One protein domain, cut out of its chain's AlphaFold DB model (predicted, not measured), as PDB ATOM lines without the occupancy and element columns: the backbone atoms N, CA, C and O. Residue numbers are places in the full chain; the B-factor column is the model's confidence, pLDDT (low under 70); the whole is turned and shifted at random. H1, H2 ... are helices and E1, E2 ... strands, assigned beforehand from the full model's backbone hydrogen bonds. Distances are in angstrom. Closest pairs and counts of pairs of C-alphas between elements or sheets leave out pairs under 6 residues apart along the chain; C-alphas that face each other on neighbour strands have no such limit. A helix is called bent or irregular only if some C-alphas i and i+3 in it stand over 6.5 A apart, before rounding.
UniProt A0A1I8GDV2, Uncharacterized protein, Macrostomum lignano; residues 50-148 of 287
ATOM      1  N   ARG A  50      26.304   1.720  43.349       88.12
ATOM      2  CA  ARG A  50      26.902   0.397  43.551       88.12
ATOM      3  C   ARG A  50      27.927   0.150  42.458       88.12
ATOM      4  O   ARG A  50      27.666   0.477  41.303       88.12
ATOM      5  N   ALA A  51      29.063  -0.426  42.823       87.25
ATOM      6  CA  ALA A  51      30.046  -0.820  41.834       87.25
ATOM      7  C   ALA A  51      29.529  -1.980  40.973       87.25
ATOM      8  O   ALA A  51      28.804  -2.862  41.447       87.25
ATOM      9  N   GLU A  52      29.962  -2.006  39.720       85.31
ATOM     10  CA  GLU A  52      29.724  -3.107  38.797       85.31
ATOM     11  C   GLU A  52      31.026  -3.856  38.501       85.31
ATOM     12  O   GLU A  52      32.124  -3.307  38.578       85.31
ATOM     13  N   ALA A  53      30.932  -5.134  38.117       79.69
ATOM     14  CA  ALA A  53      32.123  -5.925  37.788       79.69
ATOM     15  C   ALA A  53      32.935  -5.300  36.637       79.69
ATOM     16  O   ALA A  53      34.165  -5.391  36.624       79.69
ATOM     17  N   ILE A  54      32.251  -4.630  35.704       77.31
ATOM     18  CA  ILE A  54      32.874  -3.938  34.574       77.31
ATOM     19  C   ILE A  54      33.716  -2.732  35.009       77.31
ATOM     20  O   ILE A  54      34.726  -2.448  34.364       77.31
ATOM     21  N   ASP A  55      33.365  -2.071  36.123       81.50
ATOM     22  CA  ASP A  55      34.098  -0.896  36.605       81.50
ATOM     23  C   ASP A  55      35.561  -1.253  36.907       81.50
ATOM     24  O   ASP A  55      36.476  -0.498  36.562       81.50
ATOM     25  N   PHE A  56      35.770  -2.438  37.487       80.69
ATOM     26  CA  PHE A  56      37.087  -2.978  37.814       80.69
ATOM     27  C   PHE A  56      37.767  -3.626  36.605       80.69
ATOM     28  O   PHE A  56      38.965  -3.444  36.431       80.69
ATOM     29  N   GLN A  57      37.037  -4.333  35.732       73.00
ATOM     30  CA  GLN A  57      37.627  -4.965  34.539       73.00
ATOM     31  C   GLN A  57      38.272  -3.955  33.587       73.00
ATOM     32  O   GLN A  57      39.362  -4.194  33.074       73.00
ATOM     33  N   LEU A  58      37.613  -2.816  33.363       71.12
ATOM     34  CA  LEU A  58      38.110  -1.778  32.459       71.12
ATOM     35  C   LEU A  58      39.092  -0.812  33.126       71.12
ATOM     36  O   LEU A  58      39.515   0.147  32.483       71.12
ATOM     37  N   ASP A  59      39.437  -1.038  34.397       75.44
ATOM     38  CA  ASP A  59      40.217  -0.094  35.198       75.44
ATOM     39  C   ASP A  59      39.626   1.325  35.125       75.44
ATOM     40  O   ASP A  59      40.330   2.315  34.954       75.44
ATOM     41  N   SER A  60      38.294   1.408  35.169       83.19
ATOM     42  CA  SER A  60      37.549   2.663  34.998       83.19
ATOM     43  C   SER A  60      37.240   3.353  36.326       83.19
ATOM     44  O   SER A  60      36.814   4.507  36.352       83.19
ATOM     45  N   VAL A  61      37.489   2.655  37.437       88.88
ATOM     46  CA  VAL A  61      37.342   3.164  38.798       88.88
ATOM     47  C   VAL A  61      38.700   3.247  39.481       88.88
ATOM     48  O   VAL A  61      39.491   2.305  39.469       88.88
ATOM     49  N   TYR A  62      38.968   4.385  40.113       90.44
ATOM     50  CA  TYR A  62      40.129   4.541  40.968       90.44
ATOM     51  C   TYR A  62      39.935   3.756  42.260       90.44
ATOM     52  O   TYR A  62      39.004   4.003  43.033       90.44
ATOM     53  N   VAL A  63      40.862   2.840  42.519       89.56
ATOM     54  CA  VAL A  63      40.943   2.123  43.784       89.56
ATOM     55  C   VAL A  63      42.268   2.496  44.460       89.56
ATOM     56  O   VAL A  63      43.330   2.328  43.854       89.56
ATOM     57  N   PRO A  64      42.238   3.010  45.700       87.56
ATOM     58  CA  PRO A  64      43.444   3.389  46.423       87.56
ATOM     59  C   PRO A  64      44.413   2.217  46.608       87.56
ATOM     60  O   PRO A  64      44.011   1.103  46.952       87.56
ATOM     61  N   ASN A  65      45.714   2.494  46.485       84.94
ATOM     62  CA  ASN A  65      46.768   1.499  46.715       84.94
ATOM     63  C   ASN A  65      46.713   0.900  48.128       84.94
ATOM     64  O   ASN A  65      47.002  -0.281  48.306       84.94
ATOM     65  N   SER A  66      46.304   1.703  49.114       85.44
ATOM     66  CA  SER A  66      46.094   1.281  50.502       85.44
ATOM     67  C   SER A  66      45.056   0.173  50.631       85.44
ATOM     68  O   SER A  66      45.155  -0.614  51.557       85.44
ATOM     69  N   LEU A  67      44.093   0.074  49.712       86.50
ATOM     70  CA  LEU A  67      43.003  -0.892  49.787       86.50
ATOM     71  C   LEU A  67      43.145  -2.060  48.816       86.50
ATOM     72  O   LEU A  67      42.388  -3.016  48.933       86.50
ATOM     73  N   MET A  68      44.125  -2.042  47.907       83.19
ATOM     74  CA  MET A  68      44.351  -3.102  46.907       83.19
ATOM     75  C   MET A  68      44.323  -4.518  47.490       83.19
ATOM     76  O   MET A  68      43.770  -5.433  46.884       83.19
ATOM     77  N   TYR A  69      44.845  -4.700  48.704       83.12
ATOM     78  CA  TYR A  69      44.865  -5.997  49.379       83.12
ATOM     79  C   TYR A  69      43.464  -6.586  49.652       83.12
ATOM     80  O   TYR A  69      43.333  -7.803  49.795       83.12
ATOM     81  N   LEU A  70      42.418  -5.752  49.705       84.19
ATOM     82  CA  LEU A  70      41.022  -6.166  49.881       84.19
ATOM     83  C   LEU A  70      40.357  -6.579  48.567       84.19
ATOM     84  O   LEU A  70      39.499  -7.460  48.578       84.19
ATOM     85  N   PHE A  71      40.753  -5.963  47.452       80.94
ATOM     86  CA  PHE A  71      40.124  -6.167  46.144       80.94
ATOM     87  C   PHE A  71      40.766  -7.319  45.364       80.94
ATOM     88  O   PHE A  71      40.119  -7.906  44.503       80.94
ATOM     89  N   GLY A  72      41.991  -7.708  45.726       70.94
ATOM     90  CA  GLY A  72      42.762  -8.759  45.063       70.94
ATOM     91  C   GLY A  72      44.036  -8.199  44.437       70.94
ATOM     92  O   GLY A  72      44.208  -6.989  44.303       70.94
ATOM     93  N   GLN A  73      44.970  -9.076  44.067       58.28
ATOM     94  CA  GLN A  73      46.123  -8.631  43.288       58.28
ATOM     95  C   GLN A  73      45.655  -8.257  41.884       58.28
ATOM     96  O   GLN A  73      44.907  -9.004  41.255       58.28
ATOM     97  N   ARG A  74      46.171  -7.138  41.363       56.03
ATOM     98  CA  ARG A  74      46.158  -6.815  39.931       56.03
ATOM     99  C   ARG A  74      47.086  -7.793  39.198       56.03
ATOM    100  O   ARG A  74      48.094  -7.399  38.620       56.03
ATOM    101  N   ASN A  75      46.801  -9.089  39.288       46.91
ATOM    102  CA  ASN A  75      47.443 -10.072  38.447       46.91
ATOM    103  C   ASN A  75      46.837  -9.867  37.075       46.91
ATOM    104  O   ASN A  75      45.670 -10.164  36.836       46.91
ATOM    105  N   VAL A  76      47.652  -9.304  36.189       49.03
ATOM    106  CA  VAL A  76      47.418  -9.280  34.751       49.03
ATOM    107  C   VAL A  76      47.513 -10.730  34.267       49.03
ATOM    108  O   VAL A  76      48.451 -11.122  33.578       49.03
ATOM    109  N   SER A  77      46.579 -11.579  34.693       42.19
ATOM    110  CA  SER A  77      46.344 -12.850  34.034       42.19
ATOM    111  C   SER A  77      46.029 -12.513  32.581       42.19
ATOM    112  O   SER A  77      45.331 -11.538  32.302       42.19
ATOM    113  N   ARG A  78      46.575 -13.299  31.647       46.50
ATOM    114  CA  ARG A  78      46.483 -13.149  30.176       46.50
ATOM    115  C   ARG A  78      45.074 -12.877  29.610       46.50
ATOM    116  O   ARG A  78      44.954 -12.628  28.417       46.50
ATOM    117  N   SER A  79      44.032 -12.946  30.432       51.81
ATOM    118  CA  SER A  79      42.635 -12.679  30.119       51.81
ATOM    119  C   SER A  79      42.176 -11.233  30.394       51.81
ATOM    120  O   SER A  79      41.092 -10.875  29.952       51.81
ATOM    121  N   GLY A  80      42.961 -10.393  31.085       50.62
ATOM    122  CA  GLY A  80      42.588  -9.000  31.391       50.62
ATOM    123  C   GLY A  80      41.558  -8.836  32.520       50.62
ATOM    124  O   GLY A  80      41.052  -7.737  32.724       50.62
ATOM    125  N   PHE A  81      41.251  -9.905  33.260       50.97
ATOM    126  CA  PHE A  81      40.283  -9.878  34.361       50.97
ATOM    127  C   PHE A  81      40.976  -9.709  35.716       50.97
ATOM    128  O   PHE A  81      41.994 -10.346  35.985       50.97
ATOM    129  N   PHE A  82      40.390  -8.881  36.587       56.06
ATOM    130  CA  PHE A  82      40.736  -8.857  38.006       56.06
ATOM    131  C   PHE A  82      40.184 -10.113  38.681       56.06
ATOM    132  O   PHE A  82      38.969 -10.302  38.749       56.06
ATOM    133  N   ASP A  83      41.072 -10.944  39.225       60.47
ATOM    134  CA  ASP A  83      40.671 -11.997  40.152       60.47
ATOM    135  C   ASP A  83      40.348 -11.357  41.505       60.47
ATOM    136  O   ASP A  83      41.236 -11.054  42.311       60.47
ATOM    137  N   PHE A  84      39.057 -11.114  41.738       68.19
ATOM    138  CA  PHE A  84      38.585 -10.588  43.011       68.19
ATOM    139  C   PHE A  84      38.987 -11.520  44.155       68.19
ATOM    140  O   PHE A  84      38.909 -12.750  44.055       68.19
ATOM    141  N   ARG A  85      39.383 -10.936  45.288       69.62
ATOM    142  CA  ARG A  85      39.648 -11.716  46.500       69.62
ATOM    143  C   ARG A  85      38.391 -12.505  46.887       69.62
ATOM    144  O   ARG A  85      37.283 -11.970  46.860       69.62
ATOM    145  N   ARG A  86      38.553 -13.779  47.271       62.16
ATOM    146  CA  ARG A  86      37.433 -14.620  47.735       62.16
ATOM    147  C   ARG A  86      36.691 -13.903  48.870       62.16
ATOM    148  O   ARG A  86      37.296 -13.608  49.895       62.16
ATOM    149  N   GLY A  87      35.402 -13.628  48.666       63.84
ATOM    150  CA  GLY A  87      34.545 -12.918  49.623       63.84
ATOM    151  C   GLY A  87      34.298 -11.437  49.313       63.84
ATOM    152  O   GLY A  87      33.550 -10.800  50.048       63.84
ATOM    153  N   LEU A  88      34.877 -10.879  48.242       78.69
ATOM    154  CA  LEU A  88      34.506  -9.546  47.765       78.69
ATOM    155  C   LEU A  88      33.190  -9.614  46.977       78.69
ATOM    156  O   LEU A  88      33.118 -10.250  45.926       78.69
ATOM    157  N   VAL A  89      32.161  -8.924  47.466       83.44
ATOM    158  CA  VAL A  89      30.884  -8.754  46.764       83.44
ATOM    159  C   VAL A  89      30.891  -7.392  46.085       83.44
ATOM    160  O   VAL A  89      30.839  -6.358  46.747       83.44
ATOM    161  N   VAL A  90      30.971  -7.383  44.753       83.12
ATOM    162  CA  VAL A  90      31.155  -6.140  43.987       83.12
ATOM    163  C   VAL A  90      30.013  -5.141  44.215       83.12
ATOM    164  O   VAL A  90      30.256  -3.952  44.389       83.12
ATOM    165  N   GLY A  91      28.778  -5.639  44.313       82.81
ATOM    166  CA  GLY A  91      27.590  -4.808  44.522       82.81
ATOM    167  C   GLY A  91      27.509  -4.109  45.884       82.81
ATOM    168  O   GLY A  91      26.668  -3.224  46.035       82.81
ATOM    169  N   ASP A  92      28.365  -4.470  46.845       85.69
ATOM    170  CA  ASP A  92      28.415  -3.825  48.163       85.69
ATOM    171  C   ASP A  92      29.382  -2.633  48.188       85.69
ATOM    172  O   ASP A  92      29.376  -1.836  49.131       85.69
ATOM    173  N   ILE A  93      30.202  -2.484  47.144       89.69
ATOM    174  CA  ILE A  93      31.203  -1.429  47.036       89.69
ATOM    175  C   ILE A  93      30.526  -0.124  46.628       89.69
ATOM    176  O   ILE A  93      29.799  -0.060  45.635       89.69
ATOM    177  N   THR A  94      30.797   0.933  47.391       91.06
ATOM    178  CA  THR A  94      30.297   2.278  47.086       91.06
ATOM    179  C   THR A  94      31.271   2.996  46.158       91.06
ATOM    180  O   THR A  94      32.448   3.159  46.493       91.06
ATOM    181  N   VAL A  95      30.771   3.446  45.006       91.38
ATOM    182  CA  VAL A  95      31.521   4.231  44.021       91.38
ATOM    183  C   VAL A  95      30.994   5.658  43.988       91.38
ATOM    184  O   VAL A  95      29.792   5.895  43.851       91.38
ATOM    185  N   CYS A  96      31.922   6.601  44.083       91.31
ATOM    186  CA  CYS A  96      31.674   8.032  44.060       91.31
ATOM    187  C   CYS A  96      32.270   8.678  42.802       91.31
ATOM    188  O   CYS A  96      33.162   8.127  42.158       91.31
ATOM    189  N   PHE A  97      31.804   9.885  42.488       89.31
ATOM    190  CA  PHE A  97      32.140  10.629  41.277       89.31
ATOM    191  C   PHE A  97      32.972  11.866  41.602       89.31
ATOM    192  O   PHE A  97      32.460  12.884  42.085       89.31
ATOM    193  N   ALA A  98      34.267  11.777  41.327       87.19
ATOM    194  CA  ALA A  98      35.199  12.893  41.344       87.19
ATOM    195  C   ALA A  98      36.471  12.501  40.602       87.19
ATOM    196  O   ALA A  98      36.870  11.336  40.619       87.19
ATOM    197  N   SER A  99      37.148  13.497  40.032       86.69
ATOM    198  CA  SER A  99      38.443  13.267  39.406       86.69
ATOM    199  C   SER A  99      39.475  12.810  40.446       86.69
ATOM    200  O   SER A  99      39.649  13.430  41.505       86.69
ATOM    201  N   ARG A 100      40.160  11.706  40.151       87.00
ATOM    202  CA  ARG A 100      41.322  11.200  40.887       87.00
ATOM    203  C   ARG A 100      42.449  10.930  39.908       87.00
ATOM    204  O   ARG A 100      42.244  10.296  38.878       87.00
ATOM    205  N   ALA A 101      43.645  11.396  40.240       85.81
ATOM    206  CA  ALA A 101      44.846  11.115  39.468       85.81
ATOM    207  C   ALA A 101      45.638   9.981  40.131       85.81
ATOM    208  O   ALA A 101      45.852   9.992  41.343       85.81
ATOM    209  N   SER A 102      46.092   9.015  39.334       83.38
ATOM    210  CA  SER A 102      47.003   7.953  39.771       83.38
ATOM    211  C   SER A 102      48.053   7.707  38.698       83.38
ATOM    212  O   SER A 102      47.754   7.169  37.627       83.38
ATOM    213  N   GLY A 103      49.287   8.138  38.966       82.94
ATOM    214  CA  GLY A 103      50.356   8.116  37.970       82.94
ATOM    215  C   GLY A 103      49.987   8.967  36.753       82.94
ATOM    216  O   GLY A 103      49.785  10.171  36.876       82.94
ATOM    217  N   THR A 104      49.886   8.338  35.582       81.62
ATOM    218  CA  THR A 104      49.534   8.995  34.309       81.62
ATOM    219  C   THR A 104      48.042   8.949  33.976       81.62
ATOM    220  O   THR A 104      47.635   9.489  32.948       81.62
ATOM    221  N   ARG A 105      47.217   8.295  34.804       82.88
ATOM    222  CA  ARG A 105      45.780   8.123  34.557       82.88
ATOM    223  C   ARG A 105      44.953   9.057  35.424       82.88
ATOM    224  O   ARG A 105      45.289   9.312  36.581       82.88
ATOM    225  N   THR A 106      43.845   9.513  34.857       86.75
ATOM    226  CA  THR A 106      42.772  10.193  35.575       86.75
ATOM    227  C   THR A 106      41.529   9.315  35.526       86.75
ATOM    228  O   THR A 106      41.265   8.662  34.518       86.75
ATOM    229  N   TYR A 107      40.816   9.253  36.641       87.44
ATOM    230  CA  TYR A 107      39.599   8.469  36.807       87.44
ATOM    231  C   TYR A 107      38.500   9.415  37.262       87.44
ATOM    232  O   TYR A 107      38.734  10.234  38.150       87.44
ATOM    233  N   ASP A 108      37.306   9.274  36.697       88.38
ATOM    234  CA  ASP A 108      36.134  10.071  37.087       88.38
ATOM    235  C   ASP A 108      35.303   9.401  38.191       88.38
ATOM    236  O   ASP A 108      34.392  10.007  38.762       88.38
ATOM    237  N   LYS A 109      35.631   8.143  38.500       90.50
ATOM    238  CA  LYS A 109      35.019   7.327  39.544       90.50
ATOM    239  C   LYS A 109      36.073   6.887  40.548       90.50
ATOM    240  O   LYS A 109      37.201   6.580  40.162       90.50
ATOM    241  N   PHE A 110      35.698   6.777  41.815       92.19
ATOM    242  CA  PHE A 110      36.571   6.249  42.861       92.19
ATOM    243  C   PHE A 110      35.794   5.463  43.916       92.19
ATOM    244  O   PHE A 110      34.610   5.707  44.136       92.19
ATOM    245  N   VAL A 111      36.464   4.513  44.566       92.81
ATOM    246  CA  VAL A 111      35.871   3.694  45.631       92.81
ATOM    247  C   VAL A 111      35.993   4.386  46.989       92.81
ATOM    248  O   VAL A 111      37.056   4.907  47.324       92.81
ATOM    249  N   CYS A 112      34.925   4.329  47.789       92.56
ATOM    250  CA  CYS A 112      34.969   4.648  49.217       92.56
ATOM    251  C   CYS A 112      34.923   3.380  50.076       92.56
ATOM    252  O   CYS A 112      34.245   2.433  49.691       92.56
ATOM    253  N   PRO A 113      35.565   3.339  51.258       92.62
ATOM    254  CA  PRO A 113      36.496   4.334  51.797       92.62
ATOM    255  C   PRO A 113      37.765   4.458  50.946       92.62
ATOM    256  O   PRO A 113      38.067   3.563  50.171       92.62
ATOM    257  N   GLU A 114      38.516   5.554  51.090       90.00
ATOM    258  CA  GLU A 114      39.806   5.738  50.392       90.00
ATOM    259  C   GLU A 114      41.015   5.198  51.199       90.00
ATOM    260  O   GLU A 114      42.152   5.172  50.727       90.00
ATOM    261  N   SER A 115      40.780   4.777  52.444       87.44
ATOM    262  CA  SER A 115      41.788   4.386  53.435       87.44
ATOM    263  C   SER A 115      41.206   3.326  54.368       87.44
ATOM    264  O   SER A 115      40.003   3.333  54.636       87.44
ATOM    265  N   ASP A 116      42.055   2.428  54.869       82.25
ATOM    266  CA  ASP A 116      41.706   1.499  55.945       82.25
ATOM    267  C   ASP A 116      42.073   2.044  57.331       82.25
ATOM    268  O   ASP A 116      41.971   1.322  58.312       82.25
ATOM    269  N   ASP A 117      42.542   3.287  57.425       76.62
ATOM    270  CA  ASP A 117      42.966   3.965  58.655       76.62
ATOM    271  C   ASP A 117      43.950   3.132  59.509       76.62
ATOM    272  O   ASP A 117      43.977   3.233  60.735       76.62
ATOM    273  N   GLY A 118      44.761   2.280  58.863       69.88
ATOM    274  CA  GLY A 118      45.764   1.425  59.514       69.88
ATOM    275  C   GLY A 118      45.184   0.207  60.239       69.88
ATOM    276  O   GLY A 118      45.876  -0.479  60.992       69.88
ATOM    277  N   SER A 119      43.906  -0.069  60.022       66.75
ATOM    278  CA  SER A 119      43.099  -0.928  60.876       66.75
ATOM    279  C   SER A 119      42.997  -2.388  60.398       66.75
ATOM    280  O   SER A 119      42.281  -3.182  61.016       66.75
ATOM    281  N   LYS A 120      43.731  -2.732  59.321       72.62
ATOM    282  CA  LYS A 120      43.932  -4.081  58.749       72.62
ATOM    283  C   LYS A 120      42.652  -4.922  58.684       72.62
ATOM    284  O   LYS A 120      42.620  -6.047  59.179       72.62
ATOM    285  N   ALA A 121      41.585  -4.371  58.110       83.88
ATOM    286  CA  ALA A 121      40.349  -5.123  57.911       83.88
ATOM    287  C   ALA A 121      40.618  -6.388  57.080       83.88
ATOM    288  O   ALA A 121      41.355  -6.343  56.099       83.88
ATOM    289  N   ASN A 122      40.018  -7.526  57.433       84.62
ATOM    290  CA  ASN A 122      40.215  -8.755  56.662       84.62
ATOM    291  C   ASN A 122      39.330  -8.807  55.416       84.62
ATOM    292  O   ASN A 122      39.581  -9.629  54.536       84.62
ATOM    293  N   SER A 123      38.305  -7.961  55.317       86.44
ATOM    294  CA  SER A 123      37.421  -7.861  54.155       86.44
ATOM    295  C   SER A 123      36.911  -6.433  53.962       86.44
ATOM    296  O   SER A 123      36.917  -5.630  54.894       86.44
ATOM    297  N   TYR A 124      36.440  -6.120  52.751       86.88
ATOM    298  CA  TYR A 124      35.818  -4.823  52.474       86.88
ATOM    299  C   TYR A 124      34.537  -4.619  53.301       86.88
ATOM    300  O   TYR A 124      34.346  -3.542  53.855       86.88
ATOM    301  N   ALA A 125      33.718  -5.664  53.474       87.56
ATOM    302  CA  ALA A 125      32.530  -5.627  54.331       87.56
ATOM    303  C   ALA A 125      32.878  -5.267  55.789       87.56
ATOM    304  O   ALA A 125      32.232  -4.421  56.401       87.56
ATOM    305  N   GLU A 126      33.950  -5.855  56.329       88.31
ATOM    306  CA  GLU A 126      34.445  -5.536  57.672       88.31
ATOM    307  C   GLU A 126      34.989  -4.104  57.767       88.31
ATOM    308  O   GLU A 126      34.860  -3.463  58.808       88.31
ATOM    309  N   LEU A 127      35.597  -3.589  56.694       89.56
ATOM    310  CA  LEU A 127      36.060  -2.208  56.651       89.56
ATOM    311  C   LEU A 127      34.877  -1.235  56.716       89.56
ATOM    312  O   LEU A 127      34.893  -0.329  57.542       89.56
ATOM    313  N   VAL A 128      33.850  -1.426  55.884       89.75
ATOM    314  CA  VAL A 128      32.701  -0.501  55.802       89.75
ATOM    315  C   VAL A 128      31.728  -0.614  56.971       89.75
ATOM    316  O   VAL A 128      31.021   0.349  57.249       89.75
ATOM    317  N   ALA A 129      31.708  -1.748  57.677       87.62
ATOM    318  CA  ALA A 129      30.913  -1.928  58.891       87.62
ATOM    319  C   ALA A 129      31.434  -1.100  60.082       87.62
ATOM    320  O   ALA A 129      30.762  -0.999  61.110       87.62
ATOM    321  N   ARG A 130      32.635  -0.515  59.979       86.69
ATOM    322  CA  ARG A 130      33.226   0.280  61.060       86.69
ATOM    323  C   ARG A 130      32.563   1.657  61.132       86.69
ATOM    324  O   ARG A 130      32.404   2.312  60.105       86.69
ATOM    325  N   PRO A 131      32.269   2.167  62.338       81.31
ATOM    326  CA  PRO A 131      31.609   3.464  62.500       81.31
ATOM    327  C   PRO A 131      32.469   4.640  62.010       81.31
ATOM    328  O   PRO A 131      31.943   5.652  61.555       81.31
ATOM    329  N   SER A 132      33.799   4.508  62.056       83.88
ATOM    330  CA  SER A 132      34.734   5.513  61.539       83.88
ATOM    331  C   SER A 132      34.945   5.432  60.025       83.88
ATOM    332  O   SER A 132      35.578   6.324  59.455       83.88
ATOM    333  N   ALA A 133      34.445   4.384  59.361       87.62
ATOM    334  CA  ALA A 133      34.673   4.189  57.942       87.62
ATOM    335  C   ALA A 133      33.944   5.254  57.129       87.62
ATOM    336  O   ALA A 133      32.742   5.497  57.270       87.62
ATOM    337  N   LYS A 134      34.687   5.876  56.219       91.44
ATOM    338  CA  LYS A 134      34.142   6.856  55.286       91.44
ATOM    339  C   LYS A 134      33.543   6.153  54.068       91.44
ATOM    340  O   LYS A 134      34.075   6.267  52.972       91.44
ATOM    341  N   SER A 135      32.503   5.353  54.271       90.75
ATOM    342  CA  SER A 135      31.885   4.517  53.231       90.75
ATOM    343  C   SER A 135      30.814   5.230  52.394       90.75
ATOM    344  O   SER A 135      30.278   4.623  51.473       90.75
ATOM    345  N   TYR A 136      30.527   6.505  52.672       90.38
ATOM    346  CA  TYR A 136      29.503   7.297  51.985       90.38
ATOM    347  C   TYR A 136      30.132   8.339  51.063       90.38
ATOM    348  O   TYR A 136      31.211   8.855  51.344       90.38
ATOM    349  N   CYS A 137      29.442   8.692  49.986       90.62
ATOM    350  CA  CYS A 137      29.799   9.803  49.121       90.62
ATOM    351  C   CYS A 137      29.064  11.065  49.583       90.62
ATOM    352  O   CYS A 137      27.836  11.137  49.585       90.62
ATOM    353  N   CYS A 138      29.823  12.095  49.931       88.25
ATOM    354  CA  CYS A 138      29.294  13.413  50.249       88.25
ATOM    355  C   CYS A 138      29.713  14.435  49.193       88.25
ATOM    356  O   CYS A 138      30.832  14.396  48.682       88.25
ATOM    357  N   GLY A 139      28.854  15.427  48.965       82.31
ATOM    358  CA  GLY A 139      29.126  16.554  48.074       82.31
ATOM    359  C   GLY A 139      28.455  16.426  46.703       82.31
ATOM    360  O   GLY A 139      27.802  15.424  46.417       82.31
ATOM    361  N   PRO A 140      28.570  17.464  45.860       74.81
ATOM    362  CA  PRO A 140      27.934  17.471  44.553       74.81
ATOM    363  C   PRO A 140      28.658  16.553  43.560       74.81
ATOM    364  O   PRO A 140      29.884  16.410  43.607       74.81
ATOM    365  N   GLY A 141      27.896  15.967  42.632       71.00
ATOM    366  CA  GLY A 141      28.415  15.091  41.580       71.00
ATOM    367  C   GLY A 141      29.545  15.730  40.770       71.00
ATOM    368  O   GLY A 141      29.462  16.897  40.386       71.00
ATOM    369  N   GLY A 142      30.629  14.975  40.566       72.50
ATOM    370  CA  GLY A 142      31.887  15.449  39.971       72.50
ATOM    371  C   GLY A 142      32.897  16.016  40.980       72.50
ATOM    372  O   GLY A 142      34.060  16.215  40.638       72.50
ATOM    373  N   SER A 143      32.488  16.233  42.233       80.88
ATOM    374  CA  SER A 143      33.346  16.721  43.327       80.88
ATOM    375  C   SER A 143      33.086  15.983  44.646       80.88
ATOM    376  O   SER A 143      33.273  16.528  45.736       80.88
ATOM    377  N   GLN A 144      32.621  14.737  44.552       87.38
ATOM    378  CA  GLN A 144      32.297  13.933  45.721       87.38
ATOM    379  C   GLN A 144      33.551  13.548  46.523       87.38
ATOM    380  O   GLN A 144      34.669  13.453  46.004       87.38
ATOM    381  N   ARG A 145      33.350  13.294  47.817       90.44
ATOM    382  CA  ARG A 145      34.375  12.825  48.758       90.44
ATOM    383  C   ARG A 145      33.822  11.742  49.672       90.44
ATOM    384  O   ARG A 145      32.640  11.781  50.010       90.44
ATOM    385  N   CYS A 146      34.690  10.852  50.141       92.25
ATOM    386  CA  CYS A 146      34.314   9.885  51.161       92.25
ATOM    387  C   CYS A 146      33.996  10.576  52.496       92.25
ATOM    388  O   CYS A 146      34.773  11.403  52.987       92.25
ATOM    389  N   CYS A 147      32.881  10.205  53.114       90.44
ATOM    390  CA  CYS A 147      32.418  10.695  54.405       90.44
ATOM    391  C   CYS A 147      31.810   9.562  55.238       90.44
ATOM    392  O   CYS A 147      31.519   8.478  54.728       90.44
ATOM    393  N   THR A 148      31.665   9.794  56.541       90.69
ATOM    394  CA  THR A 148      31.007   8.839  57.442       90.69
ATOM    395  C   THR A 148      29.490   8.915  57.300       90.69
ATOM    396  O   THR A 148      28.953   9.928  56.843       90.69
TER     397      THR A 148
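AT A GLANCE: This is residues 50 to 148 of the 287 residues of an uncharacterized protein of Macrostomum lignano (UniProt A0A1I8GDV2). A long, strongly bent hairpin of two strands, E1 and E2, has a second, small hairpin, E3 and E4, near the end where E1 begins and E2 ends; short helices and long loops make up much of the rest. Residues 61 to 62, before H2, pair in parallel with residues 109 to 110 of E2, and the loop of residues 72 to 93 reaches one end of the longest axis. The printed part has 99 residues with three named helices and four named strands, in the order H1 H2 E1 E2 H3 E3 E4, and both two-stranded sheets are antiparallel. The class is mixed, helices and strands, with under half of the residues in named elements; the whole is compact, with a radius of gyration of the C-alphas of 13.0 A and spans of 38 by 29 by 23 A.

IN THESE COORDINATES: H1, residues 53 to 57, begins at C-alpha 53 (32.123, -5.925, 37.788). H2, residues 65 to 71, is 10.2 A long and irregular: C-alphas 66 and 69 are 7.5 A apart. E1, residues 94 to 102, spans 19.1 A, and E2, residues 105 to 112, 18.5 A. H3 is residues 124 to 128, E3 136 to 138, and E4 145 to 147, ending at C-alpha 147 (32.418, 10.695, 54.405).

HOW THE PARTS SIT: In the hairpin of E1 and E2, N 96 and O 110 are 2.8 A apart, within hydrogen-bond range; E1 bends by 89 degrees at residue 98, E2 by 77 degrees at residue 108. In the hairpin of E3 and E4, N 138 and O 145 are 2.8 A apart. The closest C-alphas of E1 and E3, Cys 96 and Cys 137, are 5.7 A apart. H2 and H3 are close but not clearly touching, with Leu 70 and Tyr 124 the closest C-alphas at 6.0 A. H1 is apart from H2 and H3. Each O i to N i+4 pair is within range in H1 and H3; H2 has 0 of 3, but 3 of 4 O i to N i+3 pairs.

THE WHOLE: The C-alphas farthest apart, of Arg 78 and Pro 131, are 39.3 A apart. The printed part has no cut; the links H2 to E1 and E2 to H3 are long. Residues 73 to 87 and 118 to 119 have pLDDT under 70.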